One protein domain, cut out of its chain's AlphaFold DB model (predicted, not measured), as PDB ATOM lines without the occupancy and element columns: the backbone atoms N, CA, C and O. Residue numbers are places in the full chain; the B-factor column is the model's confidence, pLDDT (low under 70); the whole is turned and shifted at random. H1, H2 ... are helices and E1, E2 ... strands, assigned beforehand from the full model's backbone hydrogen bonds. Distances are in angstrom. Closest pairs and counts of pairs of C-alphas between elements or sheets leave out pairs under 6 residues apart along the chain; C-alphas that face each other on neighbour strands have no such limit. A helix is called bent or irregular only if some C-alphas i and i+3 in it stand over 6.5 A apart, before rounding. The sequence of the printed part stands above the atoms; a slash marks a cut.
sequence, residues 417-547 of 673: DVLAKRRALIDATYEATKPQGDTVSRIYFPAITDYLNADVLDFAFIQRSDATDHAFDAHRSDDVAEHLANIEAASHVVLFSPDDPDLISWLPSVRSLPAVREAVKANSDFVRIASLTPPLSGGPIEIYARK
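This is residues 417 to 547 of the 673 residues of an uncharacterized protein of Kaistia soli DSM 19436 (UniProt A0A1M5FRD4). A twisted sheet of five strands makes the middle of three layers, helices on both faces, with H1 and H2 over one face and H3 and H4 over the other. Short parallel strands E2, E1 and E3 make one side of the sheet, and the longer hairpin of E4 and E5 makes the other. The printed part has 131 residues with four named helices and five named strands, in the order H1 E1 H2 E2 H3 E3 H4 E4 E5; the mixed sheet runs E2 E1 E3 E5 E4. The class is mixed, helices and strands; the whole is compact, with a radius of gyration of the C-alphas of 13.6 A and spans of 35 by 35 by 23 A.

The sheet has edge strands E2, residues 471 to 473, and E4, residues 526 to 532, and inner strands E1, residues 443 to 445, E3, residues 492 to 495, and E5, residues 541 to 546. It is only just strongly twisted, its C-alphas lying up to 4.4 A off the best plane. E2 and E1 are parallel, with N 445 and O 472 within hydrogen-bond range at 2.9 A, as are E1 and E3, with N 444 and O 492 at 2.8 A. E3 and E5 are antiparallel, with N 493 and O 544 at 2.8 A, and so is the hairpin E4 and E5, with N 529 and O 543 at 2.8 A. H1, residues 417 to 433, is on the sheet at a height of 8.7 A, along the strands. On the same face H2, residues 454 to 463, lies over E2 at 9.3 A. Residues 426 to 430 of H1 touch H2, about perpendicular at 83 degrees; the closest C-alphas, of Tyr 430 and Leu 457, are 6.5 A apart. On the opposite face are H3, residues 480 to 488, at a height of 9.1 A, and H4, residues 509 to 522, at 10.0 A. H3 and H4 touch at a steep tilt of 48 degrees, the same way, closest at the C-alphas of Val 480 and Ser 512, 6.0 A. E1, H2, E2 form a strand-helix-strand unit, parallel neighbours joined through a helix; E2, H3, E3 and E3, H4, E4 are split units, with another strand between; the three crossovers are right-handed. Every O i to N i+4 pair is within hydrogen-bond range in H1, H2 and H3, and 8 of 10 in H4.

H1 is 24.0 A long from C-alpha 417 at (133.035, 161.863, 45.504), H2 14.3 A, H3 12.4 A and H4 19.2 A. H4 is irregular, C-alphas 511 and 514 being 7.2 A apart. E4 measures 17.0 A and E5 16.6 A, ending at C-alpha 546, (134.636, 135.608, 65.285).

The C-alphas of Asp 417 and Ala 481, the two farthest apart, are 38.3 A apart. The printed part has no cut, and the link E3 to H4 is long, 13 residues. Mean pLDDT of the printed part is 92.6; residues 438 and 468 to 469 are under 70.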
ATOM      1  N   ASP A 417     132.082 162.970  45.389       87.00
ATOM      2  CA  ASP A 417     133.035 161.863  45.504       87.00
ATOM      3  C   ASP A 417     133.236 161.352  46.941       87.00
ATOM      4  O   ASP A 417     133.274 160.144  47.153       87.00
ATOM      5  N   VAL A 418     133.375 162.224  47.948       88.56
ATOM      6  CA  VAL A 418     133.479 161.812  49.363       88.56
ATOM      7  C   VAL A 418     132.187 161.136  49.821       88.56
ATOM      8  O   VAL A 418     132.245 160.117  50.504       88.56
ATOM      9  N   LEU A 419     131.023 161.652  49.421       88.62
ATOM     10  CA  LEU A 419     129.737 161.026  49.746       88.62
ATOM     11  C   LEU A 419     129.578 159.664  49.062       88.62
ATOM     12  O   LEU A 419     129.181 158.697  49.709       88.62
ATOM     13  N   ALA A 420     129.969 159.558  47.791       89.94
ATOM     14  CA  ALA A 420     130.004 158.290  47.071       89.94
ATOM     15  C   ALA A 420     130.956 157.286  47.743       89.94
ATOM     16  O   ALA A 420     130.606 156.118  47.893       89.94
ATOM     17  N   LYS A 421     132.123 157.736  48.223       92.19
ATOM     18  CA  LYS A 421     133.054 156.905  49.004       92.19
ATOM     19  C   LYS A 421     132.464 156.464  50.344       92.19
ATOM     20  O   LYS A 421     132.651 155.314  50.717       92.19
ATOM     21  N   ARG A 422     131.736 157.334  51.056       93.19
ATOM     22  CA  ARG A 422     131.013 156.970  52.291       93.19
ATOM     23  C   ARG A 422     129.952 155.906  52.019       93.19
ATOM     24  O   ARG A 422     129.867 154.934  52.760       93.19
ATOM     25  N   ARG A 423     129.201 156.030  50.919       94.00
ATOM     26  CA  ARG A 423     128.244 154.997  50.497       94.00
ATOM     27  C   ARG A 423     128.939 153.677  50.167       94.00
ATOM     28  O   ARG A 423     128.544 152.643  50.689       94.00
ATOM     29  N   ALA A 424     130.019 153.729  49.390       93.94
ATOM     30  CA  ALA A 424     130.820 152.553  49.067       93.94
ATOM     31  C   ALA A 424     131.414 151.889  50.322       93.94
ATOM     32  O   ALA A 424     131.503 150.667  50.378       93.94
ATOM     33  N   LEU A 425     131.783 152.671  51.344       95.88
ATOM     34  CA  LEU A 425     132.241 152.152  52.632       95.88
ATOM     35  C   LEU A 425     131.128 151.395  53.374       95.88
ATOM     36  O   LEU A 425     131.390 150.319  53.910       95.88
ATOM     37  N   ILE A 426     129.901 151.928  53.404       96.25
ATOM     38  CA  ILE A 426     128.743 151.235  53.998       96.25
ATOM     39  C   ILE A 426     128.477 149.933  53.252       96.25
ATOM     40  O   ILE A 426     128.363 148.888  53.886       96.25
ATOM     41  N   ASP A 427     128.440 149.983  51.920       95.50
ATOM     42  CA  ASP A 427     128.204 148.804  51.089       95.50
ATOM     43  C   ASP A 427     129.298 147.748  51.311       95.50
ATOM     44  O   ASP A 427     128.988 146.580  51.517       95.50
ATOM     45  N   ALA A 428     130.571 148.150  51.381       94.88
ATOM     46  CA  ALA A 428     131.678 147.243  51.679       94.88
ATOM     47  C   ALA A 428     131.617 146.666  53.104       94.88
ATOM     48  O   ALA A 428     131.974 145.507  53.314       94.88
ATOM     49  N   THR A 429     131.156 147.450  54.083       95.94
ATOM     50  CA  THR A 429     130.955 146.979  55.463       95.94
ATOM     51  C   THR A 429     129.817 145.964  55.519       95.94
ATOM     52  O   THR A 429     129.970 144.915  56.139       95.94
ATOM     53  N   TYR A 430     128.708 146.239  54.829       95.31
ATOM     54  CA  TYR A 430     127.598 145.308  54.654       95.31
ATOM     55  C   TYR A 430     128.073 144.004  54.001       95.31
ATOM     56  O   TYR A 430     127.877 142.948  54.589       95.31
ATOM     57  N   GLU A 431     128.788 144.049  52.874       91.81
ATOM     58  CA  GLU A 431     129.282 142.834  52.203       91.81
ATOM     59  C   GLU A 431     130.228 142.020  53.100       91.81
ATOM     60  O   GLU A 431     130.169 140.793  53.130       91.81
ATOM     61  N   ALA A 432     131.084 142.693  53.875       91.12
ATOM     62  CA  ALA A 432     132.012 142.034  54.789       91.12
ATOM     63  C   ALA A 432     131.330 141.413  56.018       91.12
ATOM     64  O   ALA A 432     131.891 140.504  56.622       91.12
ATOM     65  N   THR A 433     130.156 141.907  56.413       92.62
ATOM     66  CA  THR A 433     129.442 141.474  57.628       92.62
ATOM     67  C   THR A 433     128.143 140.732  57.334       92.62
ATOM     68  O   THR A 433     127.455 140.303  58.262       92.62
ATOM     69  N   LYS A 434     127.798 140.567  56.053       89.69
ATOM     70  CA  LYS A 434     126.600 139.860  55.625       89.69
ATOM     71  C   LYS A 434     126.629 138.418  56.158       89.69
ATOM     72  O   LYS A 434     127.635 137.728  55.960       89.69
ATOM     73  N   PRO A 435     125.531 137.939  56.775       82.06
ATOM     74  CA  PRO A 435     125.351 136.535  57.120       82.06
ATOM     75  C   PRO A 435     125.741 135.593  55.980       82.06
ATOM     76  O   PRO A 435     125.326 135.783  54.834       82.06
ATOM     77  N   GLN A 436     126.520 134.558  56.293       74.00
ATOM     78  CA  GLN A 436     126.833 133.492  55.343       74.00
ATOM     79  C   GLN A 436     126.064 132.227  55.730       74.00
ATOM     80  O   GLN A 436     126.407 131.549  56.695       74.00
ATOM     81  N   GLY A 437     125.024 131.903  54.958       71.50
ATOM     82  CA  GLY A 437     124.110 130.801  55.264       71.50
ATOM     83  C   GLY A 437     123.092 131.175  56.344       71.50
ATOM     84  O   GLY A 437     122.626 132.309  56.381       71.50
ATOM     85  N   ASP A 438     122.764 130.226  57.223       66.94
ATOM     86  CA  ASP A 438     121.747 130.390  58.277       66.94
ATOM     87  C   ASP A 438     122.294 131.050  59.562       66.94
ATOM     88  O   ASP A 438     121.629 131.055  60.600       66.94
ATOM     89  N   THR A 439     123.535 131.555  59.550       70.06
ATOM     90  CA  THR A 439     124.160 132.125  60.748       70.06
ATOM     91  C   THR A 439     123.702 133.555  61.000       70.06
ATOM     92  O   THR A 439     123.820 134.448  60.168       70.06
ATOM     93  N   VAL A 440     123.227 133.790  62.216       77.88
ATOM     94  CA  VAL A 440     122.846 135.115  62.696       77.88
ATOM     95  C   VAL A 440     124.099 135.959  62.960       77.88
ATOM     96  O   VAL A 440     124.919 135.611  63.814       77.88
ATOM     97  N   SER A 441     124.243 137.086  62.258       84.69
ATOM     98  CA  SER A 441     125.334 138.038  62.501       84.69
ATOM     99  C   SER A 441     124.926 139.070  63.550       84.69
ATOM    100  O   SER A 441     123.975 139.809  63.371       84.69
ATOM    101  N   ARG A 442     125.668 139.136  64.656       93.31
ATOM    102  CA  ARG A 442     125.642 140.221  65.650       93.31
ATOM    103  C   ARG A 442     126.846 141.127  65.425       93.31
ATOM    104  O   ARG A 442     127.977 140.665  65.626       93.31
ATOM    105  N   ILE A 443     126.628 142.362  64.987       96.00
ATOM    106  CA  ILE A 443     127.695 143.255  64.507       96.00
ATOM    107  C   ILE A 443     127.881 144.392  65.506       96.00
ATOM    108  O   ILE A 443     126.965 145.173  65.739       96.00
ATOM    109  N   TYR A 444     129.066 144.485  66.103       97.62
ATOM    110  CA  TYR A 444     129.341 145.459  67.150       97.62
ATOM    111  C   TYR A 444     130.194 146.634  66.667       97.62
ATOM    112  O   TYR A 444     131.259 146.448  66.069       97.62
ATOM    113  N   PHE A 445     129.746 147.843  67.006       97.75
ATOM    114  CA  PHE A 445     130.440 149.108  66.783       97.75
ATOM    115  C   PHE A 445     130.890 149.697  68.136       97.75
ATOM    116  O   PHE A 445     130.076 150.249  68.878       97.75
ATOM    117  N   PRO A 446     132.181 149.603  68.508       97.38
ATOM    118  CA  PRO A 446     132.667 150.167  69.764       97.38
ATOM    119  C   PRO A 446     132.720 151.696  69.748       97.38
ATOM    120  O   PRO A 446     132.598 152.308  70.799       97.38
ATOM    121  N   ALA A 447     132.877 152.301  68.571       97.06
ATOM    122  CA  ALA A 447     132.747 153.731  68.315       97.06
ATOM    123  C   ALA A 447     131.902 153.921  67.047       97.06
ATOM    124  O   ALA A 447     131.626 152.945  66.351       97.06
ATOM    125  N   ILE A 448     131.494 155.152  66.745       96.25
ATOM    126  CA  ILE A 448     130.686 155.458  65.561       96.25
ATOM    127  C   ILE A 448     131.200 156.698  64.831       96.25
ATOM    128  O   ILE A 448     131.835 157.577  65.421       96.25
ATOM    129  N   THR A 449     130.868 156.769  63.549       94.19
ATOM    130  CA  THR A 449     131.007 157.974  62.724       94.19
ATOM    131  C   THR A 449     129.625 158.543  62.411       94.19
ATOM    132  O   THR A 449     128.606 157.882  62.642       94.19
ATOM    133  N   ASP A 450     129.579 159.743  61.832       87.56
ATOM    134  CA  ASP A 450     128.316 160.327  61.360       87.56
ATOM    135  C   ASP A 450     127.633 159.458  60.286       87.56
ATOM    136  O   ASP A 450     126.408 159.437  60.213       87.56
ATOM    137  N   TYR A 451     128.404 158.723  59.472       91.62
ATOM    138  CA  TYR A 451     127.906 158.032  58.270       91.62
ATOM    139  C   TYR A 451     127.965 156.508  58.342       91.62
ATOM    140  O   TYR A 451     127.383 155.842  57.496       91.62
ATOM    141  N   LEU A 452     128.683 155.942  59.308       95.38
ATOM    142  CA  LEU A 452     128.779 154.505  59.527       95.38
ATOM    143  C   LEU A 452     128.657 154.221  61.024       95.38
ATOM    144  O   LEU A 452     129.530 154.577  61.822       95.38
ATOM    145  N   ASN A 453     127.549 153.579  61.376       96.12
ATOM    146  CA  ASN A 453     127.176 153.142  62.714       96.12
ATOM    147  C   ASN A 453     126.214 151.944  62.605       96.12
ATOM    148  O   ASN A 453     125.917 151.486  61.496       96.12
ATOM    149  N   ALA A 454     125.739 151.449  63.748       96.12
ATOM    150  CA  ALA A 454     124.837 150.306  63.807       96.12
ATOM    151  C   ALA A 454     123.530 150.531  63.024       96.12
ATOM    152  O   ALA A 454     123.200 149.719  62.163       96.12
ATOM    153  N   ASP A 455     122.841 151.653  63.244       95.62
ATOM    154  CA  ASP A 455     121.562 151.950  62.585       95.62
ATOM    155  C   ASP A 455     121.710 152.099  61.062       95.62
ATOM    156  O   ASP A 455     120.867 151.624  60.299       95.62
ATOM    157  N   VAL A 456     122.799 152.716  60.591       95.94
ATOM    158  CA  VAL A 456     123.078 152.844  59.150       95.94
ATOM    159  C   VAL A 456     123.282 151.475  58.512       95.94
ATOM    160  O   VAL A 456     122.756 151.210  57.427       95.94
ATOM    161  N   LEU A 457     124.029 150.594  59.179       96.06
ATOM    162  CA  LEU A 457     124.259 149.250  58.671       96.06
ATOM    163  C   LEU A 457     122.969 148.417  58.695       96.06
ATOM    164  O   LEU A 457     122.644 147.782  57.694       96.06
ATOM    165  N   ASP A 458     122.196 148.482  59.782       95.44
ATOM    166  CA  ASP A 458     120.881 147.842  59.891       95.44
ATOM    167  C   ASP A 458     119.951 148.290  58.758       95.44
ATOM    168  O   ASP A 458     119.289 147.470  58.117       95.44
ATOM    169  N   PHE A 459     119.924 149.587  58.449       96.25
ATOM    170  CA  PHE A 459     119.139 150.091  57.331       96.25
ATOM    171  C   PHE A 459     119.638 149.561  55.983       96.25
ATOM    172  O   PHE A 459     118.825 149.204  55.132       96.25
ATOM    173  N   ALA A 460     120.954 149.434  55.790       95.38
ATOM    174  CA  ALA A 460     121.528 148.849  54.579       95.38
ATOM    175  C   ALA A 460     121.110 147.375  54.377       95.38
ATOM    176  O   ALA A 460     120.874 146.973  53.231       95.38
ATOM    177  N   PHE A 461     120.965 146.597  55.456       94.88
ATOM    178  CA  PHE A 461     120.387 145.246  55.420       94.88
ATOM    179  C   PHE A 461     118.900 145.272  55.033       94.88
ATOM    180  O   PHE A 461     118.481 144.554  54.122       94.88
ATOM    181  N   ILE A 462     118.114 146.161  55.651       95.19
ATOM    182  CA  ILE A 462     116.682 146.337  55.353       95.19
ATOM    183  C   ILE A 462     116.459 146.700  53.880       95.19
ATOM    184  O   ILE A 462     115.585 146.127  53.229       95.19
ATOM    185  N   GLN A 463     117.260 147.617  53.328       95.06
ATOM    186  CA  GLN A 463     117.177 148.021  51.919       95.06
ATOM    187  C   GLN A 463     117.353 146.845  50.949       95.06
ATOM    188  O   GLN A 463     116.839 146.889  49.832       95.06
ATOM    189  N   ARG A 464     118.061 145.795  51.373       93.31
ATOM    190  CA  ARG A 464     118.346 144.593  50.581       93.31
ATOM    191  C   ARG A 464     117.437 143.413  50.927       93.31
ATOM    192  O   ARG A 464     117.584 142.355  50.329       93.31
ATOM    193  N   SER A 465     116.464 143.614  51.823       90.06
ATOM    194  CA  SER A 465     115.535 142.579  52.306       90.06
ATOM    195  C   SER A 465     116.236 141.345  52.884       90.06
ATOM    196  O   SER A 465     115.681 140.249  52.862       90.06
ATOM    197  N   ASP A 466     117.454 141.512  53.398       87.12
ATOM    198  CA  ASP A 466     118.129 140.451  54.135       87.12
ATOM    199  C   ASP A 466     117.648 140.444  55.587       87.12
ATOM    200  O   ASP A 466     117.256 141.479  56.138       87.12
ATOM    201  N   ALA A 467     117.701 139.271  56.221       74.31
ATOM    202  CA  ALA A 467     117.424 139.151  57.643       74.31
ATOM    203  C   ALA A 467     118.375 140.068  58.425       74.31
ATOM    204  O   ALA A 467     119.597 139.923  58.364       74.31
ATOM    205  N   THR A 468     117.803 141.031  59.143       65.44
ATOM    206  CA  THR A 468     118.557 141.846  60.088       65.44
ATOM    207  C   THR A 468     118.685 141.070  61.379       65.44
ATOM    208  O   THR A 468     117.666 140.817  62.022       65.44
ATOM    209  N   ASP A 469     119.908 140.795  61.805       63.59
ATOM    210  CA  ASP A 469     120.171 140.572  63.214       63.59
ATOM    211  C   ASP A 469     121.210 141.577  63.701       63.59
ATOM    212  O   ASP A 469     122.120 141.983  62.985       63.59
ATOM    213  N   HIS A 470     120.942 142.064  64.907       76.19
ATOM    214  CA  HIS A 470     121.236 143.412  65.375       76.19
ATOM    215  C   HIS A 470     122.687 143.858  65.155       76.19
ATOM    216  O   HIS A 470     123.599 143.360  65.830       76.19
ATOM    217  N   ALA A 471     122.894 144.858  64.291       90.25
ATOM    218  CA  ALA A 471     123.992 145.776  64.517       90.25
ATOM    219  C   ALA A 471     123.694 146.561  65.803       90.25
ATOM    220  O   ALA A 471     122.558 146.953  66.069       90.25
ATOM    221  N   PHE A 472     124.698 146.742  66.650       95.06
ATOM    222  CA  PHE A 472     124.551 147.469  67.906       95.06
ATOM    223  C   PHE A 472     125.853 148.166  68.272       95.06
ATOM    224  O   PHE A 472     126.931 147.837  67.771       95.06
ATOM    225  N   ASP A 473     125.754 149.138  69.165       94.56
ATOM    226  CA  ASP A 473     126.887 149.939  69.587       94.56
ATOM    227  C   ASP A 473     126.787 150.288  71.079       94.56
ATOM    228  O   ASP A 473     125.755 150.091  71.722       94.56
ATOM    229  N   ALA A 474     127.893 150.779  71.635       93.38
ATOM    230  CA  ALA A 474     127.924 151.368  72.973       93.38
ATOM    231  C   ALA A 474     128.598 152.743  72.926       93.38
ATOM    232  O   ALA A 474     129.448 153.067  73.757       93.38
ATOM    233  N   HIS A 475     128.248 153.564  71.928       94.00
ATOM    234  CA  HIS A 475     129.003 154.784  71.624       94.00
ATOM    235  C   HIS A 475     129.004 155.827  72.757       94.00
ATOM    236  O   HIS A 475     129.867 156.710  72.799       94.00
ATOM    237  N   ARG A 476     128.052 155.720  73.690       94.31
ATOM    238  CA  ARG A 476     127.885 156.604  74.857       94.31
ATOM    239  C   ARG A 476     128.628 156.136  76.108       94.31
ATOM    240  O   ARG A 476     128.592 156.836  77.117       94.31
ATOM    241  N   SER A 477     129.283 154.979  76.059       94.50
ATOM    242  CA  SER A 477     130.100 154.465  77.156       94.50
ATOM    243  C   SER A 477     131.581 154.689  76.872       94.50
ATOM    244  O   SER A 477     132.022 154.612  75.732       94.50
ATOM    245  N   ASP A 478     132.346 154.996  77.912       95.50
ATOM    246  CA  ASP A 478     133.808 154.915  77.943       95.50
ATOM    247  C   ASP A 478     134.298 153.758  78.831       95.50
ATOM    248  O   ASP A 478     135.499 153.626  79.076       95.50
ATOM    249  N   ASP A 479     133.380 152.910  79.309       96.75
ATOM    250  CA  ASP A 479     133.702 151.752  80.133       96.75
ATOM    251  C   ASP A 479     134.231 150.612  79.257       96.75
ATOM    252  O   ASP A 479     133.494 149.946  78.527       96.75
ATOM    253  N   VAL A 480     135.539 150.369  79.348       97.56
ATOM    254  CA  VAL A 480     136.210 149.291  78.614       97.56
ATOM    255  C   VAL A 480     135.597 147.926  78.944       97.56
ATOM    256  O   VAL A 480     135.470 147.108  78.040       97.56
ATOM    257  N   ALA A 481     135.168 147.671  80.185       97.50
ATOM    258  CA  ALA A 481     134.576 146.383  80.552       97.50
ATOM    259  C   ALA A 481     133.237 146.147  79.835       97.50
ATOM    260  O   ALA A 481     132.985 145.047  79.342       97.50
ATOM    261  N   GLU A 482     132.419 147.194  79.704       97.00
ATOM    262  CA  GLU A 482     131.174 147.161  78.928       97.00
ATOM    263  C   GLU A 482     131.449 146.864  77.445       97.00
ATOM    264  O   GLU A 482     130.786 146.018  76.840       97.00
ATOM    265  N   HIS A 483     132.468 147.497  76.852       97.94
ATOM    266  CA  HIS A 483     132.873 147.207  75.473       97.94
ATOM    267  C   HIS A 483     133.352 145.758  75.293       97.94
ATOM    268  O   HIS A 483     132.986 145.114  74.310       97.94
ATOM    269  N   LEU A 484     134.139 145.224  76.232       97.44
ATOM    270  CA  LEU A 484     134.632 143.844  76.167       97.44
ATOM    271  C   LEU A 484     133.498 142.817  76.278       97.44
ATOM    272  O   LEU A 484     133.490 141.850  75.516       97.44
ATOM    273  N   ALA A 485     132.508 143.054  77.143       97.12
ATOM    274  CA  ALA A 485     131.319 142.205  77.240       97.12
ATOM    275  C   ALA A 485     130.504 142.205  75.930       97.12
ATOM    276  O   ALA A 485     130.039 141.163  75.467       97.12
ATOM    277  N   ASN A 486     130.379 143.367  75.284       96.94
ATOM    278  CA  ASN A 486     129.717 143.477  73.985       96.94
ATOM    279  C   ASN A 486     130.488 142.762  72.862       96.94
ATOM    280  O   ASN A 486     129.870 142.122  72.013       96.94
ATOM    281  N   ILE A 487     131.825 142.815  72.878       96.94
ATOM    282  CA  ILE A 487     132.689 142.064  71.949       96.94
ATOM    283  C   ILE A 487     132.527 140.554  72.144       96.94
ATOM    284  O   ILE A 487     132.480 139.807  71.164       96.94
ATOM    285  N   GLU A 488     132.407 140.082  73.385       95.81
ATOM    286  CA  GLU A 488     132.166 138.667  73.677       95.81
ATOM    287  C   GLU A 488     130.868 138.168  73.023       95.81
ATOM    288  O   GLU A 488     130.855 137.119  72.379       95.81
ATOM    289  N   ALA A 489     129.806 138.973  73.078       94.12
ATOM    290  CA  ALA A 489     128.526 138.671  72.441       94.12
ATOM    291  C   ALA A 489     128.496 138.922  70.916       94.12
ATOM    292  O   ALA A 489     127.486 138.632  70.265       94.12
ATOM    293  N   ALA A 490     129.556 139.496  70.339       95.56
ATOM    294  CA  ALA A 490     129.610 139.868  68.933       95.56
ATOM    295  C   ALA A 490     130.127 138.727  68.045       95.56
ATOM    296  O   ALA A 490     131.068 138.000  68.378       95.56
ATOM    297  N   SER A 491     129.518 138.616  66.866       93.62
ATOM    298  CA  SER A 491     130.003 137.784  65.760       93.62
ATOM    299  C   SER A 491     130.982 138.546  64.868       93.62
ATOM    300  O   SER A 491     131.867 137.943  64.269       93.62
ATOM    301  N   HIS A 492     130.820 139.866  64.792       95.62
ATOM    302  CA  HIS A 492     131.636 140.773  64.004       95.62
ATOM    303  C   HIS A 492     131.895 142.041  64.813       95.62
ATOM    304  O   HIS A 492     131.020 142.489  65.553       95.62
ATOM    305  N   VAL A 493     133.073 142.635  64.655       97.56
ATOM    306  CA  VAL A 493     133.440 143.908  65.278       97.56
ATOM    307  C   VAL A 493     134.007 144.836  64.210       97.56
ATOM    308  O   VAL A 493     134.948 144.465  63.504       97.56
ATOM    309  N   VAL A 494     133.447 146.041  64.102       97.88
ATOM    310  CA  VAL A 494     133.895 147.079  63.161       97.88
ATOM    311  C   VAL A 494     134.752 148.095  63.915       97.88
ATOM    312  O   VAL A 494     134.249 148.874  64.718       97.88
ATOM    313  N   LEU A 495     136.066 148.082  63.689       97.94
ATOM    314  CA  LEU A 495     137.027 148.916  64.410       97.94
ATOM    315  C   LEU A 495     137.490 150.114  63.582       97.94
ATOM    316  O   LEU A 495     138.310 149.976  62.672       97.94
ATOM    317  N   PHE A 496     137.069 151.310  63.986       97.44
ATOM    318  CA  PHE A 496     137.572 152.577  63.443       97.44
ATOM    319  C   PHE A 496     138.982 152.872  63.927       97.44
ATOM    320  O   PHE A 496     139.335 152.540  65.063       97.44
ATOM    321  N   SER A 497     139.790 153.504  63.082       96.06
ATOM    322  CA  SER A 497     141.091 154.008  63.502       96.06
ATOM    323  C   SER A 497     140.921 155.262  64.377       96.06
ATOM    324  O   SER A 497     140.060 156.080  64.063       96.06
ATOM    325  N   PRO A 498     141.707 155.464  65.455       94.94
ATOM    326  CA  PRO A 498     141.568 156.644  66.321       94.94
ATOM    327  C   PRO A 498     141.811 157.990  65.618       94.94
ATOM    328  O   PRO A 498     141.445 159.029  66.157       94.94
ATOM    329  N   ASP A 499     142.457 157.970  64.452       93.44
ATOM    330  CA  ASP A 499     142.732 159.126  63.595       93.44
ATOM    331  C   ASP A 499     141.713 159.300  62.452       93.44
ATOM    332  O   ASP A 499     141.910 160.163  61.599       93.44
ATOM    333  N   ASP A 500     140.638 158.501  62.410       93.19
ATOM    334  CA  ASP A 500     139.568 158.661  61.423       93.19
ATOM    335  C   ASP A 500     138.844 160.008  61.641       93.19
ATOM    336  O   ASP A 500     138.262 160.234  62.709       93.19
ATOM    337  N   PRO A 501     138.866 160.927  60.655       90.94
ATOM    338  CA  PRO A 501     138.286 162.259  60.795       90.94
ATOM    339  C   PRO A 501     136.752 162.263  60.829       90.94
ATOM    340  O   PRO A 501     136.174 163.291  61.189       90.94
ATOM    341  N   ASP A 502     136.096 161.162  60.449       91.31
ATOM    342  CA  ASP A 502     134.639 161.026  60.511       91.31
ATOM    343  C   ASP A 502     134.157 160.515  61.887       91.31
ATOM    344  O   ASP A 502     132.947 160.477  62.132       91.31
ATOM    345  N   LEU A 503     135.065 160.155  62.812       94.06
ATOM    346  CA  LEU A 503     134.697 159.806  64.188       94.06
ATOM    347  C   LEU A 503     134.046 160.987  64.906       94.06
ATOM    348  O   LEU A 503     134.545 162.116  64.902       94.06
ATOM    349  N   ILE A 504     132.971 160.697  65.636       92.69
ATOM    350  CA  ILE A 504     132.297 161.692  66.469       92.69
ATOM    351  C   ILE A 504     133.122 161.906  67.743       92.69
ATOM    352  O   ILE A 504     132.879 161.307  68.790       92.69
ATOM    353  N   SER A 505     134.131 162.771  67.649       93.31
ATOM    354  CA  SER A 505     135.210 162.904  68.639       93.31
ATOM    355  C   SER A 505     134.764 163.284  70.057       93.31
ATOM    356  O   SER A 505     135.538 163.142  71.000       93.31
ATOM    357  N   TRP A 506     133.555 163.828  70.220       91.19
ATOM    358  CA  TRP A 506     133.000 164.205  71.524       91.19
ATOM    359  C   TRP A 506     132.303 163.044  72.247       91.19
ATOM    360  O   TRP A 506     131.948 163.193  73.417       91.19
ATOM    361  N   LEU A 507     132.121 161.892  71.591       94.81
ATOM    362  CA  LEU A 507     131.524 160.715  72.213       94.81
ATOM    363  C   LEU A 507     132.497 160.021  73.183       94.81
ATOM    364  O   LEU A 507     133.684 159.891  72.873       94.81
ATOM    365  N   PRO A 508     132.012 159.514  74.336       95.94
ATOM    366  CA  PRO A 508     132.854 158.851  75.332       95.94
ATOM    367  C   PRO A 508     133.643 157.660  74.778       95.94
ATOM    368  O   PRO A 508     134.820 157.512  75.114       95.94
ATOM    369  N   SER A 509     133.036 156.882  73.880       96.69
ATOM    370  CA  SER A 509     133.641 155.696  73.255       96.69
ATOM    371  C   SER A 509     134.948 155.961  72.510       96.69
ATOM    372  O   SER A 509     135.809 155.089  72.425       96.69
ATOM    373  N   VAL A 510     135.162 157.178  72.005       96.75
ATOM    374  CA  VAL A 510     136.419 157.532  71.325       96.75
ATOM    375  C   VAL A 510     137.605 157.476  72.299       96.75
ATOM    376  O   VAL A 510     138.721 157.155  71.894       96.75
ATOM    377  N   ARG A 511     137.375 157.715  73.598       96.50
ATOM    378  CA  ARG A 511     138.417 157.643  74.638       96.50
ATOM    379  C   ARG A 511     138.826 156.207  74.960       96.50
ATOM    380  O   ARG A 511     140.002 155.964  75.224       96.50
ATOM    381  N   SER A 512     137.879 155.270  74.944       97.06
ATOM    382  CA  SER A 512     138.119 153.844  75.203       97.06
ATOM    383  C   SER A 512     138.593 153.091  73.954       97.06
ATOM    384  O   SER A 512     139.227 152.041  74.080       97.06
ATOM    385  N   LEU A 513     138.356 153.638  72.754       97.44
ATOM    386  CA  LEU A 513     138.646 152.996  71.471       97.44
ATOM    387  C   LEU A 513     140.073 152.422  71.345       97.44
ATOM    388  O   LEU A 513     140.179 151.288  70.878       97.44
ATOM    389  N   PRO A 514     141.170 153.092  71.769       97.81
ATOM    390  CA  PRO A 514     142.508 152.499  71.693       97.81
ATOM    391  C   PRO A 514     142.639 151.189  72.483       97.81
ATOM    392  O   PRO A 514     143.142 150.202  71.953       97.81
ATOM    393  N   ALA A 515     142.131 151.149  73.721       97.88
ATOM    394  CA  ALA A 515     142.176 149.953  74.563       97.88
ATOM    395  C   ALA A 515     141.297 148.828  73.996       97.88
ATOM    396  O   ALA A 515     141.700 147.666  73.973       97.88
ATOM    397  N   VAL A 516     140.115 149.183  73.484       97.94
ATOM    398  CA  VAL A 516     139.192 148.237  72.846       97.94
ATOM    399  C   VAL A 516     139.807 147.631  71.577       97.94
ATOM    400  O   VAL A 516     139.720 146.421  71.372       97.94
ATOM    401  N   ARG A 517     140.479 148.442  70.747       97.88
ATOM    402  CA  ARG A 517     141.177 147.970  69.539       97.88
ATOM    403  C   ARG A 517     142.267 146.958  69.873       97.88
ATOM    404  O   ARG A 517     142.315 145.908  69.237       97.88
ATOM    405  N   GLU A 518     143.112 147.252  70.858       98.06
ATOM    406  CA  GLU A 518     144.164 146.322  71.289       98.06
ATOM    407  C   GLU A 518     143.576 145.008  71.812       98.06
ATOM    408  O   GLU A 518     144.051 143.934  71.446       98.06
ATOM    409  N   ALA A 519     142.487 145.066  72.583       97.69
ATOM    410  CA  ALA A 519     141.832 143.868  73.096       97.69
ATOM    411  C   ALA A 519     141.257 142.972  71.985       97.69
ATOM    412  O   ALA A 519     141.437 141.757  72.033       97.69
ATOM    413  N   VAL A 520     140.611 143.543  70.960       97.62
ATOM    414  CA  VAL A 520     140.108 142.760  69.814       97.62
ATOM    415  C   VAL A 520     141.261 142.169  69.004       97.62
ATOM    416  O   VAL A 520     141.188 141.012  68.601       97.62
ATOM    417  N   LYS A 521     142.349 142.924  68.801       97.50
ATOM    418  CA  LYS A 521     143.543 142.450  68.082       97.50
ATOM    419  C   LYS A 521     144.270 141.321  68.805       97.50
ATOM    420  O   LYS A 521     144.807 140.435  68.147       97.50
ATOM    421  N   ALA A 522     144.293 141.362  70.133       97.31
ATOM    422  CA  ALA A 522     144.894 140.330  70.970       97.31
ATOM    423  C   ALA A 522     143.995 139.092  71.144       97.31
ATOM    424  O   ALA A 522     144.477 138.047  71.581       97.31
ATOM    425  N   ASN A 523     142.701 139.187  70.818       96.19
ATOM    426  CA  ASN A 523     141.760 138.089  70.986       96.19
ATOM    427  C   ASN A 523     141.861 137.086  69.824       96.19
ATOM    428  O   ASN A 523     141.434 137.364  68.705       96.19
ATOM    429  N   SER A 524     142.369 135.885  70.114       93.50
ATOM    430  CA  SER A 524     142.537 134.800  69.138       93.50
ATOM    431  C   SER A 524     141.233 134.253  68.551       93.50
ATOM    432  O   SER A 524     141.278 133.550  67.539       93.50
ATOM    433  N   ASP A 525     140.088 134.552  69.164       92.56
ATOM    434  CA  ASP A 525     138.775 134.154  68.650       92.56
ATOM    435  C   ASP A 525     138.342 134.996  67.454       92.56
ATOM    436  O   ASP A 525     137.418 134.605  66.742       92.56
ATOM    437  N   PHE A 526     138.977 136.146  67.231       94.19
ATOM    438  CA  PHE A 526     138.675 137.039  66.127       94.19
ATOM    439  C   PHE A 526     139.772 136.996  65.068       94.19
ATOM    440  O   PHE A 526     140.966 136.986  65.358       94.19
ATOM    441  N   VAL A 527     139.359 137.025  63.807       92.62
ATOM    442  CA  VAL A 527     140.254 137.175  62.660       92.62
ATOM    443  C   VAL A 527     139.826 138.385  61.846       92.62
ATOM    444  O   VAL A 527     138.636 138.635  61.644       92.62
ATOM    445  N   ARG A 528     140.802 139.168  61.385       95.12
ATOM    446  CA  ARG A 528     140.537 140.312  60.511       95.12
ATOM    447  C   ARG A 528     140.133 139.805  59.129       95.12
ATOM    448  O   ARG A 528     140.936 139.152  58.465       95.12
ATOM    449  N   ILE A 529     138.928 140.150  58.691       92.75
ATOM    450  CA  ILE A 529     138.369 139.725  57.400       92.75
ATOM    451  C   ILE A 529     138.332 140.834  56.354       92.75
ATOM    452  O   ILE A 529     138.345 140.545  55.162       92.75
ATOM    453  N   ALA A 530     138.345 142.098  56.779       93.69
ATOM    454  CA  ALA A 530     138.442 143.234  55.873       93.69
ATOM    455  C   ALA A 530     139.243 144.382  56.496       93.69
ATOM    456  O   ALA A 530     139.335 144.527  57.716       93.69
ATOM    457  N   SER A 531     139.824 145.202  55.624       96.38
ATOM    458  CA  SER A 531     140.489 146.459  55.958       96.38
ATOM    459  C   SER A 531     140.058 147.482  54.917       96.38
ATOM    460  O   SER A 531     140.496 147.420  53.770       96.38
ATOM    461  N   LEU A 532     139.164 148.382  55.306       95.81
ATOM    462  CA  LEU A 532     138.533 149.361  54.432       95.81
ATOM    463  C   LEU A 532     139.222 150.716  54.594       95.81
ATOM    464  O   LEU A 532     139.561 151.130  55.702       95.81
ATOM    465  N   THR A 533     139.454 151.410  53.486       94.50
ATOM    466  CA  THR A 533     140.032 152.756  53.513       94.50
ATOM    467  C   THR A 533     138.928 153.774  53.802       94.50
ATOM    468  O   THR A 533     137.936 153.781  53.065       94.50
ATOM    469  N   PRO A 534     139.067 154.635  54.828       90.94
ATOM    470  CA  PRO A 534     138.084 155.678  55.074       90.94
ATOM    471  C   PRO A 534     138.001 156.660  53.883       90.94
ATOM    472  O   PRO A 534     138.969 156.837  53.136       90.94
ATOM    473  N   PRO A 535     136.848 157.315  53.669       87.75
ATOM    474  CA  PRO A 535     136.630 158.260  52.568       87.75
ATOM    475  C   PRO A 535     137.573 159.466  52.581       87.75
ATOM    476  O   PRO A 535     137.917 160.005  51.523       87.75
ATOM    477  N   LEU A 536     137.966 159.881  53.784       86.75
ATOM    478  CA  LEU A 536     138.916 160.947  54.073       86.75
ATOM    479  C   LEU A 536     140.236 160.345  54.582       86.75
ATOM    480  O   LEU A 536     140.297 159.169  54.925       86.75
ATOM    481  N   SER A 537     141.312 161.135  54.614       79.94
ATOM    482  CA  SER A 537     142.608 160.677  55.131       79.94
ATOM    483  C   SER A 537     142.489 160.202  56.583       79.94
ATOM    484  O   SER A 537     142.078 160.990  57.430       79.94
ATOM    485  N   GLY A 538     142.883 158.961  56.860       84.56
ATOM    486  CA  GLY A 538     142.895 158.351  58.191       84.56
ATOM    487  C   GLY A 538     143.347 156.890  58.115       84.56
ATOM    488  O   GLY A 538     143.529 156.345  57.018       84.56
ATOM    489  N   GLY A 539     143.552 156.254  59.267       91.06
ATOM    490  CA  GLY A 539     143.857 154.829  59.338       91.06
ATOM    491  C   GLY A 539     142.688 153.940  58.883       91.06
ATOM    492  O   GLY A 539     141.542 154.385  58.827       91.06
ATOM    493  N   PRO A 540     142.952 152.669  58.536       95.06
ATOM    494  CA  PRO A 540     141.931 151.776  58.003       95.06
ATOM    495  C   PRO A 540     140.844 151.445  59.034       95.06
ATOM    496  O   PRO A 540     141.123 151.271  60.224       95.06
ATOM    497  N   ILE A 541     139.619 151.266  58.543       97.19
ATOM    498  CA  ILE A 541     138.524 150.637  59.284       97.19
ATOM    499  C   ILE A 541     138.704 149.124  59.149       97.19
ATOM    500  O   ILE A 541     138.665 148.575  58.048       97.19
ATOM    501  N   GLU A 542     138.943 148.440  60.262       97.81
ATOM    502  CA  GLU A 542     139.226 147.004  60.280       97.81
ATOM    503  C   GLU A 542     137.983 146.233  60.728       97.81
ATOM    504  O   GLU A 542     137.403 146.541  61.768       97.81
ATOM    505  N   ILE A 543     137.584 145.213  59.969       97.06
ATOM    506  CA  ILE A 543     136.451 144.352  60.320       97.06
ATOM    507  C   ILE A 543     136.998 143.010  60.777       97.06
ATOM    508  O   ILE A 543     137.735 142.337  60.047       97.06
ATOM    509  N   TYR A 544     136.622 142.632  61.991       96.88
ATOM    510  CA  TYR A 544     136.958 141.357  62.600       96.88
ATOM    511  C   TYR A 544     135.715 140.485  62.652       96.88
ATOM    512  O   TYR A 544     134.646 140.964  63.015       96.88
ATOM    513  N   ALA A 545     135.864 139.208  62.331       92.56
ATOM    514  CA  ALA A 545     134.831 138.204  62.523       92.56
ATOM    515  C   ALA A 545     135.308 137.176  63.538       92.56
ATOM    516  O   ALA A 545     136.485 136.804  63.560       92.56
ATOM    517  N   ARG A 546     134.392 136.724  64.386       91.56
ATOM    518  CA  ARG A 546     134.636 135.608  65.285       91.56
ATOM    519  C   ARG A 546     134.822 134.349  64.440       91.56
ATOM    520  O   ARG A 546     134.061 134.105  63.512       91.56
ATOM    521  N   LYS A 547     135.800 133.506  64.760       85.75
ATOM    522  CA  LYS A 547     136.097 132.285  63.990       85.75
ATOM    523  C   LYS A 547     134.870 131.392  63.760       85.75
ATOM    524  O   LYS A 547     134.751 130.781  62.706       85.75
TER     525      LYS A 547